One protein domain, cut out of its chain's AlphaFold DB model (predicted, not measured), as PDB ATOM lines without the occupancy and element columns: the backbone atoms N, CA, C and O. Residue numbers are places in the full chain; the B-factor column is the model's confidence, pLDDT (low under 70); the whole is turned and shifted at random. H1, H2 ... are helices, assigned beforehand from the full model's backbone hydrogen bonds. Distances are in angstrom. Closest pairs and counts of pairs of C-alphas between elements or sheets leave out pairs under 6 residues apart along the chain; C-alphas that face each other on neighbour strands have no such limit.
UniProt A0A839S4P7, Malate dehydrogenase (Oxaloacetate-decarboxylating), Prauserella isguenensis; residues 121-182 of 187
ATOM      1  N   SER A 121     -36.078  45.705 -32.908       81.75
ATOM      2  CA  SER A 121     -34.910  44.836 -32.716       81.75
ATOM      3  C   SER A 121     -35.190  43.352 -32.990       81.75
ATOM      4  O   SER A 121     -34.258  42.600 -33.270       81.75
ATOM      5  N   ILE A 122     -36.458  42.918 -32.937       87.25
ATOM      6  CA  ILE A 122     -36.825  41.491 -32.960       87.25
ATOM      7  C   ILE A 122     -37.388  41.009 -34.300       87.25
ATOM      8  O   ILE A 122     -37.246  39.830 -34.617       87.25
ATOM      9  N   VAL A 123     -38.006  41.879 -35.110       90.12
ATOM     10  CA  VAL A 123     -38.756  41.457 -36.316       90.12
ATOM     11  C   VAL A 123     -37.897  40.788 -37.387       90.12
ATOM     12  O   VAL A 123     -38.385  39.926 -38.112       90.12
ATOM     13  N   ALA A 124     -36.615  41.146 -37.480       91.81
ATOM     14  CA  ALA A 124     -35.695  40.557 -38.453       91.81
ATOM     15  C   ALA A 124     -34.984  39.296 -37.930       91.81
ATOM     16  O   ALA A 124     -34.523  38.478 -38.727       91.81
ATOM     17  N   VAL A 125     -34.884  39.125 -36.607       93.75
ATOM     18  CA  VAL A 125     -33.980  38.145 -35.978       93.75
ATOM     19  C   VAL A 125     -34.286  36.700 -36.386       93.75
ATOM     20  O   VAL A 125     -33.353  36.021 -36.816       93.75
ATOM     21  N   PRO A 126     -35.540  36.203 -36.324       94.06
ATOM     22  CA  PRO A 126     -35.821  34.806 -36.650       94.06
ATOM     23  C   PRO A 126     -35.447  34.439 -38.090       94.06
ATOM     24  O   PRO A 126     -34.830  33.402 -38.326       94.06
ATOM     25  N   GLY A 127     -35.790  35.300 -39.056       94.69
ATOM     26  CA  GLY A 127     -35.491  35.058 -40.466       94.69
ATOM     27  C   GLY A 127     -33.999  35.163 -40.767       94.69
ATOM     28  O   GLY A 127     -33.442  34.311 -41.460       94.69
ATOM     29  N   LEU A 128     -33.337  36.163 -40.182       93.56
ATOM     30  CA  LEU A 128     -31.904  36.379 -40.346       93.56
ATOM     31  C   LEU A 128     -31.105  35.192 -39.785       93.56
ATOM     32  O   LEU A 128     -30.269  34.634 -40.492       93.56
ATOM     33  N   LEU A 129     -31.409  34.742 -38.562       93.12
ATOM     34  CA  LEU A 129     -30.751  33.579 -37.960       93.12
ATOM     35  C   LEU A 129     -30.982  32.299 -38.765       93.12
ATOM     36  O   LEU A 129     -30.042  31.532 -38.962       93.12
ATOM     37  N   ARG A 130     -32.200  32.082 -39.272       93.94
ATOM     38  CA  ARG A 130     -32.507  30.917 -40.110       93.94
ATOM     39  C   ARG A 130     -31.630  30.870 -41.361       93.94
ATOM     40  O   ARG A 130     -31.008  29.849 -41.625       93.94
ATOM     41  N   ALA A 131     -31.540  31.972 -42.102       93.50
ATOM     42  CA  ALA A 131     -30.723  32.030 -43.313       93.50
ATOM     43  C   ALA A 131     -29.224  31.853 -43.033       93.50
ATOM     44  O   ALA A 131     -28.507  31.250 -43.826       93.50
ATOM     45  N   VAL A 132     -28.760  32.374 -41.898       91.75
ATOM     46  CA  VAL A 132     -27.364  32.282 -41.466       91.75
ATOM     47  C   VAL A 132     -26.971  30.851 -41.097       91.75
ATOM     48  O   VAL A 132     -25.872  30.426 -41.445       91.75
ATOM     49  N   VAL A 133     -27.857  30.095 -40.440       90.69
ATOM     50  CA  VAL A 133     -27.627  28.677 -40.105       90.69
ATOM     51  C   VAL A 133     -27.497  27.810 -41.362       90.69
ATOM     52  O   VAL A 133     -26.688  26.884 -41.380       90.69
ATOM     53  N   ASP A 134     -28.249  28.130 -42.415       88.69
ATOM     54  CA  ASP A 134     -28.253  27.368 -43.671       88.69
ATOM     55  C   ASP A 134     -27.101  27.755 -44.626       88.69
ATOM     56  O   ASP A 134     -26.855  27.072 -45.625       88.69
ATOM     57  N   ALA A 135     -26.388  28.852 -44.352       87.75
ATOM     58  CA  ALA A 135     -25.343  29.381 -45.222       87.75
ATOM     59  C   ALA A 135     -23.952  28.810 -44.896       87.75
ATOM     60  O   ALA A 135     -23.534  28.723 -43.743       87.75
ATOM     61  N   ALA A 136     -23.176  28.493 -45.935       79.38
ATOM     62  CA  ALA A 136     -21.763  28.160 -45.785       79.38
ATOM     63  C   ALA A 136     -20.934  29.453 -45.678       79.38
ATOM     64  O   ALA A 136     -20.850  30.207 -46.643       79.38
ATOM     65  N   ASN A 137     -20.307  29.693 -44.522       81.06
ATOM     66  CA  ASN A 137     -19.481  30.879 -44.228       81.06
ATOM     67  C   ASN A 137     -20.192  32.230 -44.482       81.06
ATOM     68  O   ASN A 137     -19.700  33.048 -45.264       81.06
ATOM     69  N   PRO A 138     -21.341  32.487 -43.831       85.25
ATOM     70  CA  PRO A 138     -22.104  33.717 -44.020       85.25
ATOM     71  C   PRO A 138     -21.284  34.954 -43.641       85.25
ATOM     72  O   PRO A 138     -20.745  35.052 -42.537       85.25
ATOM     73  N   ARG A 139     -21.234  35.931 -44.549       86.56
ATOM     74  CA  ARG A 139     -20.669  37.256 -44.284       86.56
ATOM     75  C   ARG A 139     -21.801  38.243 -44.061       86.56
ATOM     76  O   ARG A 139     -22.576  38.515 -44.967       86.56
ATOM     77  N   MET A 140     -21.882  38.770 -42.845       88.44
ATOM     78  CA  MET A 140     -22.851  39.810 -42.518       88.44
ATOM     79  C   MET A 140     -22.275  41.170 -42.895       88.44
ATOM     80  O   MET A 140     -21.251  41.583 -42.344       88.44
ATOM     81  N   ASP A 141     -22.934  41.847 -43.827       89.62
ATOM     82  CA  ASP A 141     -22.601  43.198 -44.253       89.62
ATOM     83  C   ASP A 141     -23.858  44.070 -44.396       89.62
ATOM     84  O   ASP A 141     -24.992  43.649 -44.155       89.62
ATOM     85  N   VAL A 142     -23.634  45.322 -44.791       91.12
ATOM     86  CA  VAL A 142     -24.689  46.322 -44.962       91.12
ATOM     87  C   VAL A 142     -25.677  45.935 -46.072       91.12
ATOM     88  O   VAL A 142     -26.850  46.288 -45.984       91.12
ATOM     89  N   GLY A 143     -25.246  45.178 -47.086       91.81
ATOM     90  CA  GLY A 143     -26.120  44.676 -48.146       91.81
ATOM     91  C   GLY A 143     -27.102  43.628 -47.627       91.81
ATOM     92  O   GLY A 143     -28.299  43.711 -47.909       91.81
ATOM     93  N   VAL A 144     -26.629  42.702 -46.788       93.50
ATOM     94  CA  VAL A 144     -27.485  41.721 -46.100       93.50
ATOM     95  C   VAL A 144     -28.493  42.419 -45.188       93.50
ATOM     96  O   VAL A 144     -29.687  42.112 -45.230       93.50
ATOM     97  N   TYR A 145     -28.047  43.400 -44.402       95.06
ATOM     98  CA  TYR A 145     -28.934  44.187 -43.541       95.06
ATOM     99  C   TYR A 145     -29.961  44.992 -44.352       95.06
ATOM    100  O   TYR A 145     -31.136  45.036 -43.986       95.06
ATOM    101  N   GLY A 146     -29.556  45.564 -45.489       95.31
ATOM    102  CA  GLY A 146     -30.445  46.278 -46.405       95.31
ATOM    103  C   GLY A 146     -31.523  45.372 -46.996       95.31
ATOM    104  O   GLY A 146     -32.700  45.731 -47.000       95.31
ATOM    105  N   ALA A 147     -31.157  44.159 -47.419       95.50
ATOM    106  CA  ALA A 147     -32.113  43.169 -47.909       95.50
ATOM    107  C   ALA A 147     -33.142  42.776 -46.836       95.50
ATOM    108  O   ALA A 147     -34.334  42.671 -47.136       95.50
ATOM    109  N   CYS A 148     -32.707  42.627 -45.580       96.44
ATOM    110  CA  CYS A 148     -33.614  42.404 -44.454       96.44
ATOM    111  C   CYS A 148     -34.576  43.584 -44.271       96.44
ATOM    112  O   CYS A 148     -35.783  43.373 -44.181       96.44
ATOM    113  N   ALA A 149     -34.063  44.819 -44.266       96.62
ATOM    114  CA  ALA A 149     -34.883  46.015 -44.098       96.62
ATOM    115  C   ALA A 149     -35.939  46.140 -45.209       96.62
ATOM    116  O   ALA A 149     -37.109  46.386 -44.924       96.62
ATOM    117  N   HIS A 150     -35.574  45.878 -46.467       96.31
ATOM    118  CA  HIS A 150     -36.533  45.854 -47.573       96.31
ATOM    119  C   HIS A 150     -37.584  44.748 -47.430       96.31
ATOM    120  O   HIS A 150     -38.756  44.993 -47.711       96.31
ATOM    121  N   ALA A 151     -37.205  43.552 -46.969       97.00
ATOM    122  CA  ALA A 151     -38.171  42.485 -46.707       97.00
ATOM    123  C   ALA A 151     -39.201  42.900 -45.644       97.00
ATOM    124  O   ALA A 151     -40.394  42.654 -45.825       97.00
ATOM    125  N   LEU A 152     -38.763  43.589 -44.582       96.75
ATOM    126  CA  LEU A 152     -39.669  44.154 -43.580       96.75
ATOM    127  C   LEU A 152     -40.620  45.185 -44.202       96.75
ATOM    128  O   LEU A 152     -41.827  45.082 -43.998       96.75
ATOM    129  N   VAL A 153     -40.111  46.133 -45.001       96.25
ATOM    130  CA  VAL A 153     -40.938  47.145 -45.694       96.25
ATOM    131  C   VAL A 153     -42.015  46.479 -46.552       96.25
ATOM    132  O   VAL A 153     -43.188  46.832 -46.457       96.25
ATOM    133  N   MET A 154     -41.646  45.476 -47.352       95.94
ATOM    134  CA  MET A 154     -42.581  44.777 -48.242       95.94
ATOM    135  C   MET A 154     -43.644  43.967 -47.489       95.94
ATOM    136  O   MET A 154     -44.758  43.813 -47.986       95.94
ATOM    137  N   ALA A 155     -43.313  43.460 -46.301       95.75
ATOM    138  CA  ALA A 155     -44.244  42.734 -45.443       95.75
ATOM    139  C   ALA A 155     -45.107  43.659 -44.566       95.75
ATOM    140  O   ALA A 155     -46.010  43.182 -43.878       95.75
ATOM    141  N   THR A 156     -44.835  44.967 -44.554       94.50
ATOM    142  CA  THR A 156     -45.484  45.904 -43.637       94.50
ATOM    143  C   THR A 156     -46.913  46.248 -44.089       94.50
ATOM    144  O   THR A 156     -47.094  46.834 -45.161       94.50
ATOM    145  N   PRO A 157     -47.950  45.960 -43.275       91.94
ATOM    146  CA  PRO A 157     -49.333  46.335 -43.577       91.94
ATOM    147  C   PRO A 157     -49.526  47.851 -43.610       91.94
ATOM    148  O   PRO A 157     -48.885  48.561 -42.839       91.94
ATOM    149  N   ALA A 158     -50.453  48.346 -44.439       87.38
ATOM    150  CA  ALA A 158     -50.674  49.778 -44.697       87.38
ATOM    151  C   ALA A 158     -50.965  50.641 -43.448       87.38
ATOM    152  O   ALA A 158     -50.747  51.850 -43.483       87.38
ATOM    153  N   ASP A 159     -51.428  50.042 -42.350       85.62
ATOM    154  CA  ASP A 159     -51.764  50.705 -41.085       85.62
ATOM    155  C   ASP A 159     -50.606  50.753 -40.069       85.62
ATOM    156  O   ASP A 159     -50.746  51.375 -39.020       85.62
ATOM    157  N   ARG A 160     -49.445  50.143 -40.357       86.44
ATOM    158  CA  ARG A 160     -48.328  50.005 -39.388       86.44
ATOM    159  C   ARG A 160     -46.982  50.415 -39.954       86.44
ATOM    160  O   ARG A 160     -46.768  50.180 -41.123       86.44
ATOM    161  N   CYS A 161     -46.056  50.960 -39.173       87.12
ATOM    162  CA  CYS A 161     -44.720  51.291 -39.698       87.12
ATOM    163  C   CYS A 161     -43.760  50.088 -39.746       87.12
ATOM    164  O   CYS A 161     -42.752  50.149 -40.442       87.12
ATOM    165  N   LEU A 162     -44.105  48.991 -39.062       90.50
ATOM    166  CA  LEU A 162     -43.397  47.712 -39.087       90.50
ATOM    167  C   LEU A 162     -44.385  46.533 -39.120       90.50
ATOM    168  O   LEU A 162     -45.527  46.664 -38.657       90.50
ATOM    169  N   PRO A 163     -43.975  45.369 -39.657       91.62
ATOM    170  CA  PRO A 163     -44.813  44.179 -39.669       91.62
ATOM    171  C   PRO A 163     -44.881  43.546 -38.272       91.62
ATOM    172  O   PRO A 163     -43.959  43.670 -37.466       91.62
ATOM    173  N   ALA A 164     -45.968  42.826 -37.985       90.75
ATOM    174  CA  ALA A 164     -46.000  41.969 -36.802       90.75
ATOM    175  C   ALA A 164     -45.121  40.726 -37.016       90.75
ATOM    176  O   ALA A 164     -45.114  40.186 -38.123       90.75
ATOM    177  N   PRO A 165     -44.436  40.227 -35.971       89.75
ATOM    178  CA  PRO A 165     -43.733  38.954 -36.049       89.75
ATOM    179  C   PRO A 165     -44.699  37.796 -36.331       89.75
ATOM    180  O   PRO A 165     -45.590  37.512 -35.530       89.75
ATOM    181  N   ASP A 166     -44.492  37.101 -37.446       93.19
ATOM    182  CA  ASP A 166     -45.149  35.834 -37.763       93.19
ATOM    183  C   ASP A 166     -44.235  34.924 -38.614       93.19
ATOM    184  O   ASP A 166     -43.077  35.248 -38.916       93.19
ATOM    185  N   LEU A 167     -44.736  33.733 -38.962       93.94
ATOM    186  CA  LEU A 167     -43.982  32.766 -39.764       93.94
ATOM    187  C   LEU A 167     -43.753  33.248 -41.206       93.94
ATOM    188  O   LEU A 167     -42.677  33.014 -41.750       93.94
ATOM    189  N   ALA A 168     -44.714  33.953 -41.808       95.69
ATOM    190  CA  ALA A 168     -44.600  34.439 -43.182       95.69
ATOM    191  C   ALA A 168     -43.542  35.547 -43.305       95.69
ATOM    192  O   ALA A 168     -42.762  35.578 -44.263       95.69
ATOM    193  N   LEU A 169     -43.462  36.423 -42.302       95.62
ATOM    194  CA  LEU A 169     -42.403  37.410 -42.161       95.62
ATOM    195  C   LEU A 169     -41.049  36.724 -41.992       95.62
ATOM    196  O   LEU A 169     -40.090  37.079 -42.676       95.62
ATOM    197  N   THR A 170     -40.983  35.720 -41.115       96.31
ATOM    198  CA  THR A 170     -39.760  34.941 -40.876       96.31
ATOM    199  C   THR A 170     -39.243  34.322 -42.175       96.31
ATOM    200  O   THR A 170     -38.058  34.451 -42.482       96.31
ATOM    201  N   ASP A 171     -40.124  33.705 -42.966       96.88
ATOM    202  CA  ASP A 171     -39.789  33.136 -44.274       96.88
ATOM    203  C   ASP A 171     -39.310  34.206 -45.265       96.88
ATOM    204  O   ASP A 171     -38.303  34.012 -45.949       96.88
ATOM    205  N   SER A 172     -39.987  35.356 -45.313       96.94
ATOM    206  CA  SER A 172     -39.639  36.456 -46.222       96.94
ATOM    207  C   SER A 172     -38.266  37.052 -45.904       96.94
ATOM    208  O   SER A 172     -37.440  37.231 -46.804       96.94
ATOM    209  N   VAL A 173     -37.987  37.308 -44.622       97.06
ATOM    210  CA  VAL A 173     -36.685  37.814 -44.167       97.06
ATOM    211  C   VAL A 173     -35.594  36.771 -44.405       97.06
ATOM    212  O   VAL A 173     -34.528  37.121 -44.912       97.06
ATOM    213  N   ALA A 174     -35.848  35.491 -44.109       96.81
ATOM    214  CA  ALA A 174     -34.885  34.420 -44.361       96.81
ATOM    215  C   ALA A 174     -34.538  34.309 -45.850       96.81
ATOM    216  O   ALA A 174     -33.365  34.223 -46.213       96.81
ATOM    217  N   TRP A 175     -35.542  34.372 -46.726       96.56
ATOM    218  CA  TRP A 175     -35.325  34.341 -48.166       96.56
ATOM    219  C   TRP A 175     -34.476  35.526 -48.637       96.56
ATOM    220  O   TRP A 175     -33.471  35.317 -49.318       96.56
ATOM    221  N   ALA A 176     -34.823  36.754 -48.239       96.44
ATOM    222  CA  ALA A 176     -34.074  37.949 -48.627       96.44
ATOM    223  C   ALA A 176     -32.621  37.900 -48.132       96.44
ATOM    224  O   ALA A 176     -31.693  38.159 -48.901       96.44
ATOM    225  N   THR A 177     -32.421  37.479 -46.880       95.56
ATOM    226  CA  THR A 177     -31.096  37.285 -46.276       95.56
ATOM    227  C   THR A 177     -30.284  36.260 -47.064       95.56
ATOM    228  O   THR A 177     -29.151  36.532 -47.451       95.56
ATOM    229  N   ALA A 178     -30.865  35.096 -47.366       94.81
ATOM    230  CA  ALA A 178     -30.190  34.034 -48.104       94.81
ATOM    231  C   ALA A 178     -29.813  34.454 -49.532       94.81
ATOM    232  O   ALA A 178     -28.797  33.998 -50.055       94.81
ATOM    233  N   GLN A 179     -30.610  35.307 -50.181       94.31
ATOM    234  CA  GLN A 179     -30.245  35.848 -51.491       94.31
ATOM    235  C   GLN A 179     -29.129  36.882 -51.394       94.31
ATOM    236  O   GLN A 179     -28.222  36.851 -52.223       94.31
ATOM    237  N   ALA A 180     -29.156  37.756 -50.389       93.12
ATOM    238  CA  ALA A 180     -28.092  38.728 -50.174       93.12
ATOM    239  C   ALA A 180     -26.758  38.043 -49.848       93.12
ATOM    240  O   ALA A 180     -25.749  38.382 -50.447       93.12
ATOM    241  N   LEU A 181     -26.765  36.998 -49.014       91.06
ATOM    242  CA  LEU A 181     -25.568  36.215 -48.680       91.06
ATOM    243  C   LEU A 181     -24.912  35.528 -49.892       91.06
ATOM    244  O   LEU A 181     -23.729  35.206 -49.845       91.06
ATOM    245  N   LYS A 182     -25.666  35.279 -50.971       88.06
ATOM    246  CA  LYS A 182     -25.126  34.723 -52.227       88.06
ATOM    247  C   LYS A 182     -24.510  35.783 -53.133       88.06
ATOM    248  O   LYS A 182     -23.723  35.435 -54.009       88.06
TER     249      LYS A 182
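AT A GLANCE: This is residues 121 to 182 of the 187 residues of the protein "Malate dehydrogenase (Oxaloacetate-decarboxylating)" of Prauserella isguenensis (UniProt A0A839S4P7). Two helices, H2 and H3, run side by side in opposite ways as a helical hairpin, and the first helix, H1, crosses H3 at a steep angle, so that H3 packs on both of the others and the three centres make a triangle. The two links lie at opposite ends of the long axis: Asn 137, in the link from H1 to H2, and Asp 159, in the link from H2 to H3, are the residues whose C-alphas are farthest apart. The printed part has 62 residues with three named helices, in the order H1, H2, H3, and no named strand; the class is all helix. It is compact, with a radius of gyration of the C-alphas of 11.0 A, yet elongated in outline, spanning 38 by 20 by 18 A.

HOW THE PARTS SIT: H1, residues 125 to 134, touches H3, residues 167 to 182, with 21 pairs of C-alphas within 8 A. Their closest C-alphas are those of Gly 127 and Ala 174, 4.0 A apart. The two run the same way at a steep tilt of 48 degrees. H2, residues 142 to 155, is close to H1 but not clearly touching it: the closest C-alphas, those of Leu 128 and Cys 148, are 7.5 A apart. H1 and H2 run opposite ways at a steep tilt of 55 degrees. H2 and H3 form a helical hairpin and touch, with the C-alphas of Val 144 and Ala 180 closest at 5.1 A. They run opposite ways at a shallow tilt of 29 degrees. In H1 and H2 every O i to N i+4 pair is within hydrogen-bond range; in H3 11 of 12 are.

IN THESE COORDINATES: Residues 121 to 124 come before H1, which begins with C-alpha 125 at (-33.980, 38.145, -35.978) and measures 14.4 A from first to last C-alpha. H2 begins with C-alpha 142 at (-24.689, 46.322, -44.962) and is 19.9 A long by the same measure. H3, the longest helix with 16 residues, covers 22.7 A and ends with C-alpha 182 at (-25.126, 34.723, -52.227).

THE WHOLE: The C-alphas of Asn 137 and Asp 159, the two farthest apart, are 38.0 A from each other, while those of Ser 121 and Lys 182, the first and last printed residues, are 24.1 A apart. The link from H1 to H2, 7 residues, is short; the link from H2 to H3, 11 residues, is long. The printed part has no cut. The mean pLDDT of the printed part is 92.2, and no printed residue is under 70.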